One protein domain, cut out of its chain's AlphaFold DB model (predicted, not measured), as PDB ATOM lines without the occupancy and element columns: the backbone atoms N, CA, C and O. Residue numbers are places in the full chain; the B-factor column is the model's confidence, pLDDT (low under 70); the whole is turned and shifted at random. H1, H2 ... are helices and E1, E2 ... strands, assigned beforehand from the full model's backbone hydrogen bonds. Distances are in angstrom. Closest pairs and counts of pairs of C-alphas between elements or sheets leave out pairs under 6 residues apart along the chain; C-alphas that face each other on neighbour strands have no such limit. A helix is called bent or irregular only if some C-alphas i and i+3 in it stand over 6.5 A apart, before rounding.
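AT A GLANCE: This is residues 4 to 71 of the 71 residues of an uncharacterized protein of Melioribacteraceae bacterium (UniProt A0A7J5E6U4). Look first for one strongly twisted sheet of five strands, in which the long, bent strand E5 joins two halves: the hairpin of E1 and E2 pairs along its last part, and E4, with E3 beyond it, along its earlier part. Helix H1 packs on one face of this sheet, H2 packs on H1, and the short H3 lies near one end of H1; the other face has no named helix on it. You have 68 residues, with three named helices and five named strands in the order H1 E1 E2 H2 H3 E3 E4 E5. The sheet runs E2 E1 E5 E4 E3, all antiparallel, and the class is mixed, helices and strands. The whole is compact, with a radius of gyration of the C-alphas of 11.3 A and spans of 33 by 24 by 23 A.

HOW THE PARTS SIT: Start at E5, residues 61 to 70, which bends by 65 degrees at residue 64. Its pairing is staggered: residues 61 to 67 pair with E4, residues 51 to 55, and residues 67 to 70 with E1, residues 17 to 21. Look for N 62 and O 54 at 2.8 A, and for N 69 and O 18 at 2.9 A. E2, residues 24 to 26, is an edge strand and forms a hairpin with E1, with N 19 and O 26 at 2.8 A. At the other edge is E3, residues 44 to 47, with N 45 and O 53 at 2.8 A; E3, E4 and E5 form a meander, each strand the antiparallel neighbour of the one before. H1, residues 4 to 12, is on the sheet at a height of 8.9 A; the closest C-alphas of H1 and E3 are those of Ile 6 and Leu 46, 6.8 A apart. H1 touches H2, residues 28 to 34, with the C-alphas of Leu 7 and Ala 28 closest at 5.2 A; they stand at a steep tilt of 51 degrees, opposite ways. H3, residues 37 to 40, is close to H1 but not clearly touching, with the C-alphas of Lys 4 and Leu 40 closest at 4.7 A. Every O i to N i+4 pair is within hydrogen-bond range in H1 and H2, and H3 is too short for such a pair.

IN THESE COORDINATES: Find C-alpha 61 at (-22.728, 48.728, 11.645); from there E5 runs 22.3 A to C-alpha 70 at (-42.570, 54.934, 19.740). E1 is 13.2 A long, E4 12.5 A, E3 9.8 A and E2 6.7 A. H1 begins at C-alpha 4 at (-36.397, 38.994, 9.503) and is 12.1 A long; H2 is 10.1 A and H3 5.1 A.

THE WHOLE: The C-alphas of Gly 58 and Lys 71, the two farthest apart, are 33.7 A apart. The printed part has no cut, and its links are tight. The mean pLDDT of the printed part is 92.2, and no printed residue is under 70.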
ATOM      1  N   LYS A   4     -35.208  39.811   9.252       97.06
ATOM      2  CA  LYS A   4     -36.397  38.994   9.503       97.06
ATOM      3  C   LYS A   4     -36.565  38.665  10.987       97.06
ATOM      4  O   LYS A   4     -37.611  38.970  11.545       97.06
ATOM      5  N   GLU A   5     -35.530  38.109  11.615       96.75
ATOM      6  CA  GLU A   5     -35.567  37.709  13.031       96.75
ATOM      7  C   GLU A   5     -35.846  38.905  13.951       96.75
ATOM      8  O   GLU A   5     -36.583  38.789  14.927       96.75
ATOM      9  N   ILE A   6     -35.302  40.078  13.613       95.56
ATOM     10  CA  ILE A   6     -35.564  41.319  14.351       95.56
ATOM     11  C   ILE A   6     -37.043  41.705  14.253       95.56
ATOM     12  O   ILE A   6     -37.673  41.986  15.272       95.56
ATOM     13  N   LEU A   7     -37.605  41.724  13.041       96.00
ATOM     14  CA  LEU A   7     -39.008  42.086  12.830       96.00
ATOM     15  C   LEU A   7     -39.955  41.082  13.499       96.00
ATOM     16  O   LEU A   7     -40.909  41.493  14.157       96.00
ATOM     17  N   GLU A   8     -39.670  39.783  13.388       96.44
ATOM     18  CA  GLU A   8     -40.424  38.726  14.074       96.44
ATOM     19  C   GLU A   8     -40.376  38.910  15.594       96.44
ATOM     20  O   GLU A   8     -41.410  38.812  16.252       96.44
ATOM     21  N   GLY A   9     -39.214  39.266  16.152       94.94
ATOM     22  CA  GLY A   9     -39.069  39.587  17.570       94.94
ATOM     23  C   GLY A   9     -39.908  40.792  18.006       94.94
ATOM     24  O   GLY A   9     -40.537  40.750  19.061       94.94
ATOM     25  N   ILE A  10     -39.970  41.855  17.201       93.50
ATOM     26  CA  ILE A  10     -40.799  43.039  17.492       93.50
ATOM     27  C   ILE A  10     -42.286  42.660  17.542       93.50
ATOM     28  O   ILE A  10     -42.993  43.052  18.473       93.50
ATOM     29  N   VAL A  11     -42.743  41.867  16.567       94.25
ATOM     30  CA  VAL A  11     -44.136  41.400  16.480       94.25
ATOM     31  C   VAL A  11     -44.475  40.457  17.635       94.25
ATOM     32  O   VAL A  11     -45.485  40.655  18.307       94.25
ATOM     33  N   ALA A  12     -43.619  39.471  17.913       95.31
ATOM     34  CA  ALA A  12     -43.837  38.493  18.978       95.31
ATOM     35  C   ALA A  12     -43.919  39.148  20.366       95.31
ATOM     36  O   ALA A  12     -44.736  38.748  21.193       95.31
ATOM     37  N   ASN A  13     -43.118  40.191  20.600       91.94
ATOM     38  CA  ASN A  13     -43.127  40.944  21.852       91.94
ATOM     39  C   ASN A  13     -44.225  42.021  21.916       91.94
ATOM     40  O   ASN A  13     -44.269  42.760  22.896       91.94
ATOM     41  N   ASN A  14     -45.077  42.157  20.886       87.81
ATOM     42  CA  ASN A  14     -46.088  43.220  20.784       87.81
ATOM     43  C   ASN A  14     -45.513  44.617  21.090       87.81
ATOM     44  O   ASN A  14     -46.133  45.443  21.762       87.81
ATOM     45  N   THR A  15     -44.284  44.880  20.635       86.81
ATOM     46  CA  THR A  15     -43.606  46.135  20.971       86.81
ATOM     47  C   THR A  15     -44.289  47.288  20.219       86.81
ATOM     48  O   THR A  15     -44.343  47.238  18.988       86.81
ATOM     49  N   PRO A  16     -44.795  48.335  20.905       88.31
ATOM     50  CA  PRO A  16     -45.554  49.420  20.281       88.31
ATOM     51  C   PRO A  16     -44.615  50.433  19.610       88.31
ATOM     52  O   PRO A  16     -44.489  51.582  20.031       88.31
ATOM     53  N   ILE A  17     -43.911  49.992  18.571       91.50
ATOM     54  CA  ILE A  17     -42.979  50.819  17.803       91.50
ATOM     55  C   ILE A  17     -43.314  50.801  16.315       91.50
ATOM     56  O   ILE A  17     -43.793  49.807  15.774       91.50
ATOM     57  N   LEU A  18     -43.010  51.914  15.659       94.19
ATOM     58  CA  LEU A  18     -42.995  52.074  14.214       94.19
ATOM     59  C   LEU A  18     -41.555  52.109  13.709       94.19
ATOM     60  O   LEU A  18     -40.636  52.586  14.384       94.19
ATOM     61  N   LEU A  19     -41.376  51.604  12.495       95.00
ATOM     62  CA  LEU A  19     -40.110  51.585  11.782       95.00
ATOM     63  C   LEU A  19     -40.162  52.615  10.659       95.00
ATOM     64  O   LEU A  19     -40.909  52.467   9.694       95.00
ATOM     65  N   CYS A  20     -39.370  53.672  10.786       94.31
ATOM     66  CA  CYS A  20     -39.354  54.792   9.853       94.31
ATOM     67  C   CYS A  20     -38.240  54.621   8.817       94.31
ATOM     68  O   CYS A  20     -37.077  54.441   9.182       94.31
ATOM     69  N   SER A  21     -38.568  54.734   7.532       91.75
ATOM     70  CA  SER A  21     -37.602  54.770   6.429       91.75
ATOM     71  C   SER A  21     -37.886  55.992   5.554       91.75
ATOM     72  O   SER A  21     -38.886  56.034   4.836       91.75
ATOM     73  N   GLY A  22     -37.034  57.016   5.660       86.94
ATOM     74  CA  GLY A  22     -37.339  58.348   5.125       86.94
ATOM     75  C   GLY A  22     -38.591  58.927   5.789       86.94
ATOM     76  O   GLY A  22     -38.712  58.872   7.011       86.94
ATOM     77  N   ASP A  23     -39.531  59.412   4.977       87.69
ATOM     78  CA  ASP A  23     -40.807  59.992   5.433       87.69
ATOM     79  C   ASP A  23     -41.924  58.954   5.629       87.69
ATOM     80  O   ASP A  23     -43.077  59.307   5.877       87.69
ATOM     81  N   LYS A  24     -41.617  57.661   5.471       91.75
ATOM     82  CA  LYS A  24     -42.597  56.579   5.595       91.75
ATOM     83  C   LYS A  24     -42.416  55.829   6.900       91.75
ATOM     84  O   LYS A  24     -41.295  55.523   7.303       91.75
ATOM     85  N   GLU A  25     -43.537  55.481   7.515       94.31
ATOM     86  CA  GLU A  25     -43.606  54.709   8.751       94.31
ATOM     87  C   GLU A  25     -44.239  53.351   8.462       94.31
ATOM     88  O   GLU A  25     -45.168  53.246   7.658       94.31
ATOM     89  N   TYR A  26     -43.714  52.310   9.099       94.50
ATOM     90  CA  TYR A  26     -44.142  50.941   8.869       94.50
ATOM     91  C   TYR A  26     -44.302  50.181  10.181       94.50
ATOM     92  O   TYR A  26     -43.478  50.299  11.089       94.50
ATOM     93  N   GLU A  27     -45.321  49.329  10.238       94.81
ATOM     94  CA  GLU A  27     -45.390  48.254  11.223       94.81
ATOM     95  C   GLU A  27     -44.362  47.169  10.891       94.81
ATOM     96  O   GLU A  27     -44.110  46.867   9.718       94.81
ATOM     97  N   ALA A  28     -43.819  46.516  11.918       94.69
ATOM     98  CA  ALA A  28     -42.920  45.382  11.716       94.69
ATOM     99  C   ALA A  28     -43.603  44.218  10.972       94.69
ATOM    100  O   ALA A  28     -42.988  43.607  10.099       94.69
ATOM    101  N   SER A  29     -44.888  43.964  11.249       95.19
ATOM    102  CA  SER A  29     -45.699  42.967  10.536       95.19
ATOM    103  C   SER A  29     -45.849  43.305   9.053       95.19
ATOM    104  O   SER A  29     -45.591  42.462   8.198       95.19
ATOM    105  N   THR A  30     -46.158  44.562   8.724       94.88
ATOM    106  CA  THR A  30     -46.263  45.011   7.329       94.88
ATOM    107  C   THR A  30     -44.942  44.839   6.583       94.88
ATOM    108  O   THR A  30     -44.938  44.414   5.428       94.88
ATOM    109  N   LEU A  31     -43.798  45.126   7.216       95.06
ATOM    110  CA  LEU A  31     -42.493  44.904   6.586       95.06
ATOM    111  C   LEU A  31     -42.204  43.417   6.343       95.06
ATOM    112  O   LEU A  31     -41.628  43.092   5.308       95.06
ATOM    113  N   LEU A  32     -42.614  42.519   7.243       95.50
ATOM    114  CA  LEU A  32     -42.461  41.071   7.043       95.50
ATOM    115  C   LEU A  32     -43.245  40.558   5.832       95.50
ATOM    116  O   LEU A  32     -42.751  39.691   5.115       95.50
ATOM    117  N   GLU A  33     -44.434  41.105   5.591       95.19
ATOM    118  CA  GLU A  33     -45.308  40.688   4.488       95.19
ATOM    119  C   GLU A  33     -44.924  41.325   3.146       95.19
ATOM    120  O   GLU A  33     -45.085  40.708   2.094       95.19
ATOM    121  N   THR A  34     -44.419  42.563   3.166       94.00
ATOM    122  CA  THR A  34     -44.216  43.367   1.945       94.00
ATOM    123  C   THR A  34     -42.771  43.414   1.455       94.00
ATOM    124  O   THR A  34     -42.532  43.698   0.277       94.00
ATOM    125  N   LEU A  35     -41.778  43.163   2.318       94.19
ATOM    126  CA  LEU A  35     -40.377  43.207   1.905       94.19
ATOM    127  C   LEU A  35     -39.996  42.001   1.051       94.19
ATOM    128  O   LEU A  35     -40.322  40.853   1.341       94.19
ATOM    129  N   HIS A  36     -39.171  42.264   0.039       94.25
ATOM    130  CA  HIS A  36     -38.577  41.205  -0.759       94.25
ATOM    131  C   HIS A  36     -37.741  40.254   0.130       94.25
ATOM    132  O   HIS A  36     -36.922  40.743   0.921       94.25
ATOM    133  N   PRO A  37     -37.830  38.919  -0.042       92.19
ATOM    134  CA  PRO A  37     -37.143  37.943   0.812       92.19
ATOM    135  C   PRO A  37     -35.629  38.155   0.944       92.19
ATOM    136  O   PRO A  37     -35.040  37.868   1.983       92.19
ATOM    137  N   VAL A  38     -34.983  38.692  -0.095       92.56
ATOM    138  CA  VAL A  38     -33.548  39.031  -0.069       92.56
ATOM    139  C   VAL A  38     -33.236  40.109   0.974       92.56
ATOM    140  O   VAL A  38     -32.240  39.993   1.682       92.56
ATOM    141  N   LYS A  39     -34.094  41.129   1.127       92.31
ATOM    142  CA  LYS A  39     -33.904  42.168   2.153       92.31
ATOM    143  C   LYS A  39     -34.088  41.608   3.559       92.31
ATOM    144  O   LYS A  39     -33.321  41.960   4.446       92.31
ATOM    145  N   LEU A  40     -35.055  40.711   3.743       94.62
ATOM    146  CA  LEU A  40     -35.325  40.056   5.025       94.62
ATOM    147  C   LEU A  40     -34.144  39.199   5.511       94.62
ATOM    148  O   LEU A  40     -33.892  39.123   6.710       94.62
ATOM    149  N   LYS A  41     -33.381  38.605   4.586       94.88
ATOM    150  CA  LYS A  41     -32.173  37.822   4.893       94.88
ATOM    151  C   LYS A  41     -30.937  38.671   5.206       94.88
ATOM    152  O   LYS A  41     -29.931  38.115   5.640       94.88
ATOM    153  N   ARG A  42     -30.974  39.989   4.977       93.56
ATOM    154  CA  ARG A  42     -29.820  40.864   5.217       93.56
ATOM    155  C   ARG A  42     -29.481  40.870   6.706       93.56
ATOM    156  O   ARG A  42     -30.383  40.975   7.538       93.56
ATOM    157  N   GLN A  43     -28.193  40.766   7.034       95.62
ATOM    158  CA  GLN A  43     -27.760  40.904   8.417       95.62
ATOM    159  C   GLN A  43     -28.035  42.319   8.913       95.62
ATOM    160  O   GLN A  43     -27.757  43.301   8.221       95.62
ATOM    161  N   ALA A  44     -28.585  42.404  10.115       95.75
ATOM    162  CA  ALA A  44     -28.949  43.653  10.739       95.75
ATOM    163  C   ALA A  44     -28.786  43.575  12.258       95.75
ATOM    164  O   ALA A  44     -28.744  42.495  12.858       95.75
ATOM    165  N   HIS A  45     -28.699  44.751  12.863       95.06
ATOM    166  CA  HIS A  45     -28.656  44.951  14.300       95.06
ATOM    167  C   HIS A  45     -29.766  45.910  14.708       95.06
ATOM    168  O   HIS A  45     -29.913  46.976  14.106       95.06
ATOM    169  N   LEU A  46     -30.527  45.534  15.735       93.56
ATOM    170  CA  LEU A  46     -31.485  46.416  16.387       93.56
ATOM    171  C   LEU A  46     -30.797  47.097  17.568       93.56
ATOM    172  O   LEU A  46     -30.458  46.457  18.562       93.56
ATOM    173  N   GLN A  47     -30.651  48.412  17.475       92.19
ATOM    174  CA  GLN A  47     -30.316  49.256  18.607       92.19
ATOM    175  C   GLN A  47     -31.623  49.717  19.261       92.19
ATOM    176  O   GLN A  47     -32.363  50.530  18.697       92.19
ATOM    177  N   ASN A  48     -31.919  49.175  20.445       84.94
ATOM    178  CA  ASN A  48     -33.173  49.413  21.163       84.94
ATOM    179  C   ASN A  48     -33.481  50.910  21.315       84.94
ATOM    180  O   ASN A  48     -32.646  51.684  21.778       84.94
ATOM    181  N   GLY A  49     -34.694  51.304  20.913       86.06
ATOM    182  CA  GLY A  49     -35.171  52.688  20.988       86.06
ATOM    183  C   GLY A  49     -34.521  53.664  20.000       86.06
ATOM    184  O   GLY A  49     -34.826  54.849  20.058       86.06
ATOM    185  N   LEU A  50     -33.642  53.196  19.106       90.06
ATOM    186  CA  LEU A  50     -32.894  54.052  18.182       90.06
ATOM    187  C   LEU A  50     -33.135  53.674  16.717       90.06
ATOM    188  O   LEU A  50     -33.774  54.428  15.981       90.06
ATOM    189  N   TYR A  51     -32.618  52.531  16.263       94.50
ATOM    190  CA  TYR A  51     -32.676  52.150  14.849       94.50
ATOM    191  C   TYR A  51     -32.380  50.667  14.605       94.50
ATOM    192  O   TYR A  51     -31.807  49.978  15.444       94.50
ATOM    193  N   ILE A  52     -32.713  50.203  13.402       95.56
ATOM    194  CA  ILE A  52     -32.212  48.975  12.791       95.56
ATOM    195  C   ILE A  52     -31.192  49.369  11.722       95.56
ATOM    196  O   ILE A  52     -31.528  50.107  10.792       95.56
ATOM    197  N   ALA A  53     -29.962  48.875  11.834       95.19
ATOM    198  CA  ALA A  53     -28.902  49.100  10.852       95.19
ATOM    199  C   ALA A  53     -28.464  47.789  10.207       95.19
ATOM    200  O   ALA A  53     -28.479  46.740  10.850       95.19
ATOM    201  N   ALA A  54     -28.064  47.852   8.941       94.69
ATOM    202  CA  ALA A  54     -27.438  46.727   8.266       94.69
ATOM    203  C   ALA A  54     -26.065  46.442   8.886       94.69
ATOM    204  O   ALA A  54     -25.351  47.363   9.276       94.69
ATOM    205  N   ILE A  55     -25.677  45.173   8.936       93.31
ATOM    206  CA  ILE A  55     -24.314  44.768   9.281       93.31
ATOM    207  C   ILE A  55     -23.577  44.498   7.967       93.31
ATOM    208  O   ILE A  55     -24.099  43.815   7.084       93.31
ATOM    209  N   SER A  56     -22.399  45.097   7.821       86.56
ATOM    210  CA  SER A  56     -21.494  44.851   6.691       86.56
ATOM    211  C   SER A  56     -20.803  43.491   6.814       86.56
ATOM    212  O   SER A  56     -20.726  42.930   7.904       86.56
ATOM    213  N   ASP A  57     -20.219  42.989   5.725       81.12
ATOM    214  CA  ASP A  57     -19.506  41.700   5.736       81.12
ATOM    215  C   ASP A  57     -18.318  41.673   6.719       81.12
ATOM    216  O   ASP A  57     -17.927  40.612   7.194       81.12
ATOM    217  N   GLY A  58     -17.778  42.844   7.083       83.50
ATOM    218  CA  GLY A  58     -16.745  42.991   8.114       83.50
ATOM    219  C   GLY A  58     -17.264  42.988   9.560       83.50
ATOM    220  O   GLY A  58     -16.466  43.152  10.478       83.50
ATOM    221  N   GLY A  59     -18.576  42.846   9.782       83.81
ATOM    222  CA  GLY A  59     -19.197  42.843  11.114       83.81
ATOM    223  C   GLY A  59     -19.483  44.231  11.702       83.81
ATOM    224  O   GLY A  59     -19.923  44.332  12.844       83.81
ATOM    225  N   TYR A  60     -19.268  45.304  10.938       86.94
ATOM    226  CA  TYR A  60     -19.509  46.679  11.386       86.94
ATOM    227  C   TYR A  60     -20.935  47.135  11.073       86.94
ATOM    228  O   TYR A  60     -21.501  46.739  10.048       86.94
ATOM    229  N   LEU A  61     -21.479  48.016  11.921       88.25
ATOM    230  CA  LEU A  61     -22.728  48.728  11.645       88.25
ATOM    231  C   LEU A  61     -22.556  49.595  10.394       88.25
ATOM    232  O   LEU A  61     -21.692  50.468  10.344       88.25
ATOM    233  N   GLY A  62     -23.369  49.310   9.385       87.44
ATOM    234  CA  GLY A  62     -23.461  50.059   8.143       87.44
ATOM    235  C   GLY A  62     -24.697  50.951   8.131       87.44
ATOM    236  O   GLY A  62     -25.042  51.590   9.125       87.44
ATOM    237  N   ASP A  63     -25.376  50.985   6.986       90.25
ATOM    238  CA  ASP A  63     -26.502  51.888   6.759       90.25
ATOM    239  C   ASP A  63     -27.660  51.657   7.733       90.25
ATOM    240  O   ASP A  63     -28.118  50.526   7.941       90.25
ATOM    241  N   VAL A  64     -28.205  52.753   8.264       93.31
ATOM    242  CA  VAL A  64     -29.468  52.730   9.004       93.31
ATOM    243  C   VAL A  64     -30.596  52.399   8.032       93.31
ATOM    244  O   VAL A  64     -30.901  53.167   7.123       93.31
ATOM    245  N   MET A  65     -31.230  51.248   8.238       93.50
ATOM    246  CA  MET A  65     -32.342  50.776   7.417       93.50
ATOM    247  C   MET A  65     -33.663  51.401   7.870       93.50
ATOM    248  O   MET A  65     -34.459  51.847   7.041       93.50
ATOM    249  N   TYR A  66     -33.872  51.436   9.190       95.31
ATOM    250  CA  TYR A  66     -35.087  51.946   9.818       95.31
ATOM    251  C   TYR A  66     -34.757  52.672  11.117       95.31
ATOM    252  O   TYR A  66     -33.990  52.157  11.923       95.31
ATOM    253  N   LYS A  67     -35.362  53.832  11.365       95.19
ATOM    254  CA  LYS A  67     -35.361  54.456  12.696       95.19
ATOM    255  C   LYS A  67     -36.527  53.914  13.510       95.19
ATOM    256  O   LYS A  67     -37.591  53.657  12.955       95.19
ATOM    257  N   VAL A  68     -36.332  53.743  14.810       94.56
ATOM    258  CA  VAL A  68     -37.397  53.320  15.722       94.56
ATOM    259  C   VAL A  68     -38.118  54.560  16.235       94.56
ATOM    260  O   VAL A  68     -37.484  55.497  16.716       94.56
ATOM    261  N   LYS A  69     -39.446  54.553  16.155       92.00
ATOM    262  CA  LYS A  69     -40.319  55.580  16.722       92.00
ATOM    263  C   LYS A  69     -41.329  54.906  17.642       92.00
ATOM    264  O   LYS A  69     -41.913  53.896  17.266       92.00
ATOM    265  N   GLN A  70     -41.517  55.430  18.848       86.44
ATOM    266  CA  GLN A  70     -42.570  54.934  19.740       86.44
ATOM    267  C   GLN A  70     -43.939  55.378  19.219       86.44
ATOM    268  O   GLN A  70     -44.059  56.487  18.689       86.44
ATOM    269  N   LYS A  71     -44.928  54.490  19.328       77.38
ATOM    270  CA  LYS A  71     -46.331  54.808  19.050       77.38
ATOM    271  C   LYS A  71     -46.978  55.584  20.183       77.38
ATOM    272  O   LYS A  71     -46.617  55.318  21.349       77.38
TER     273      LYS A  71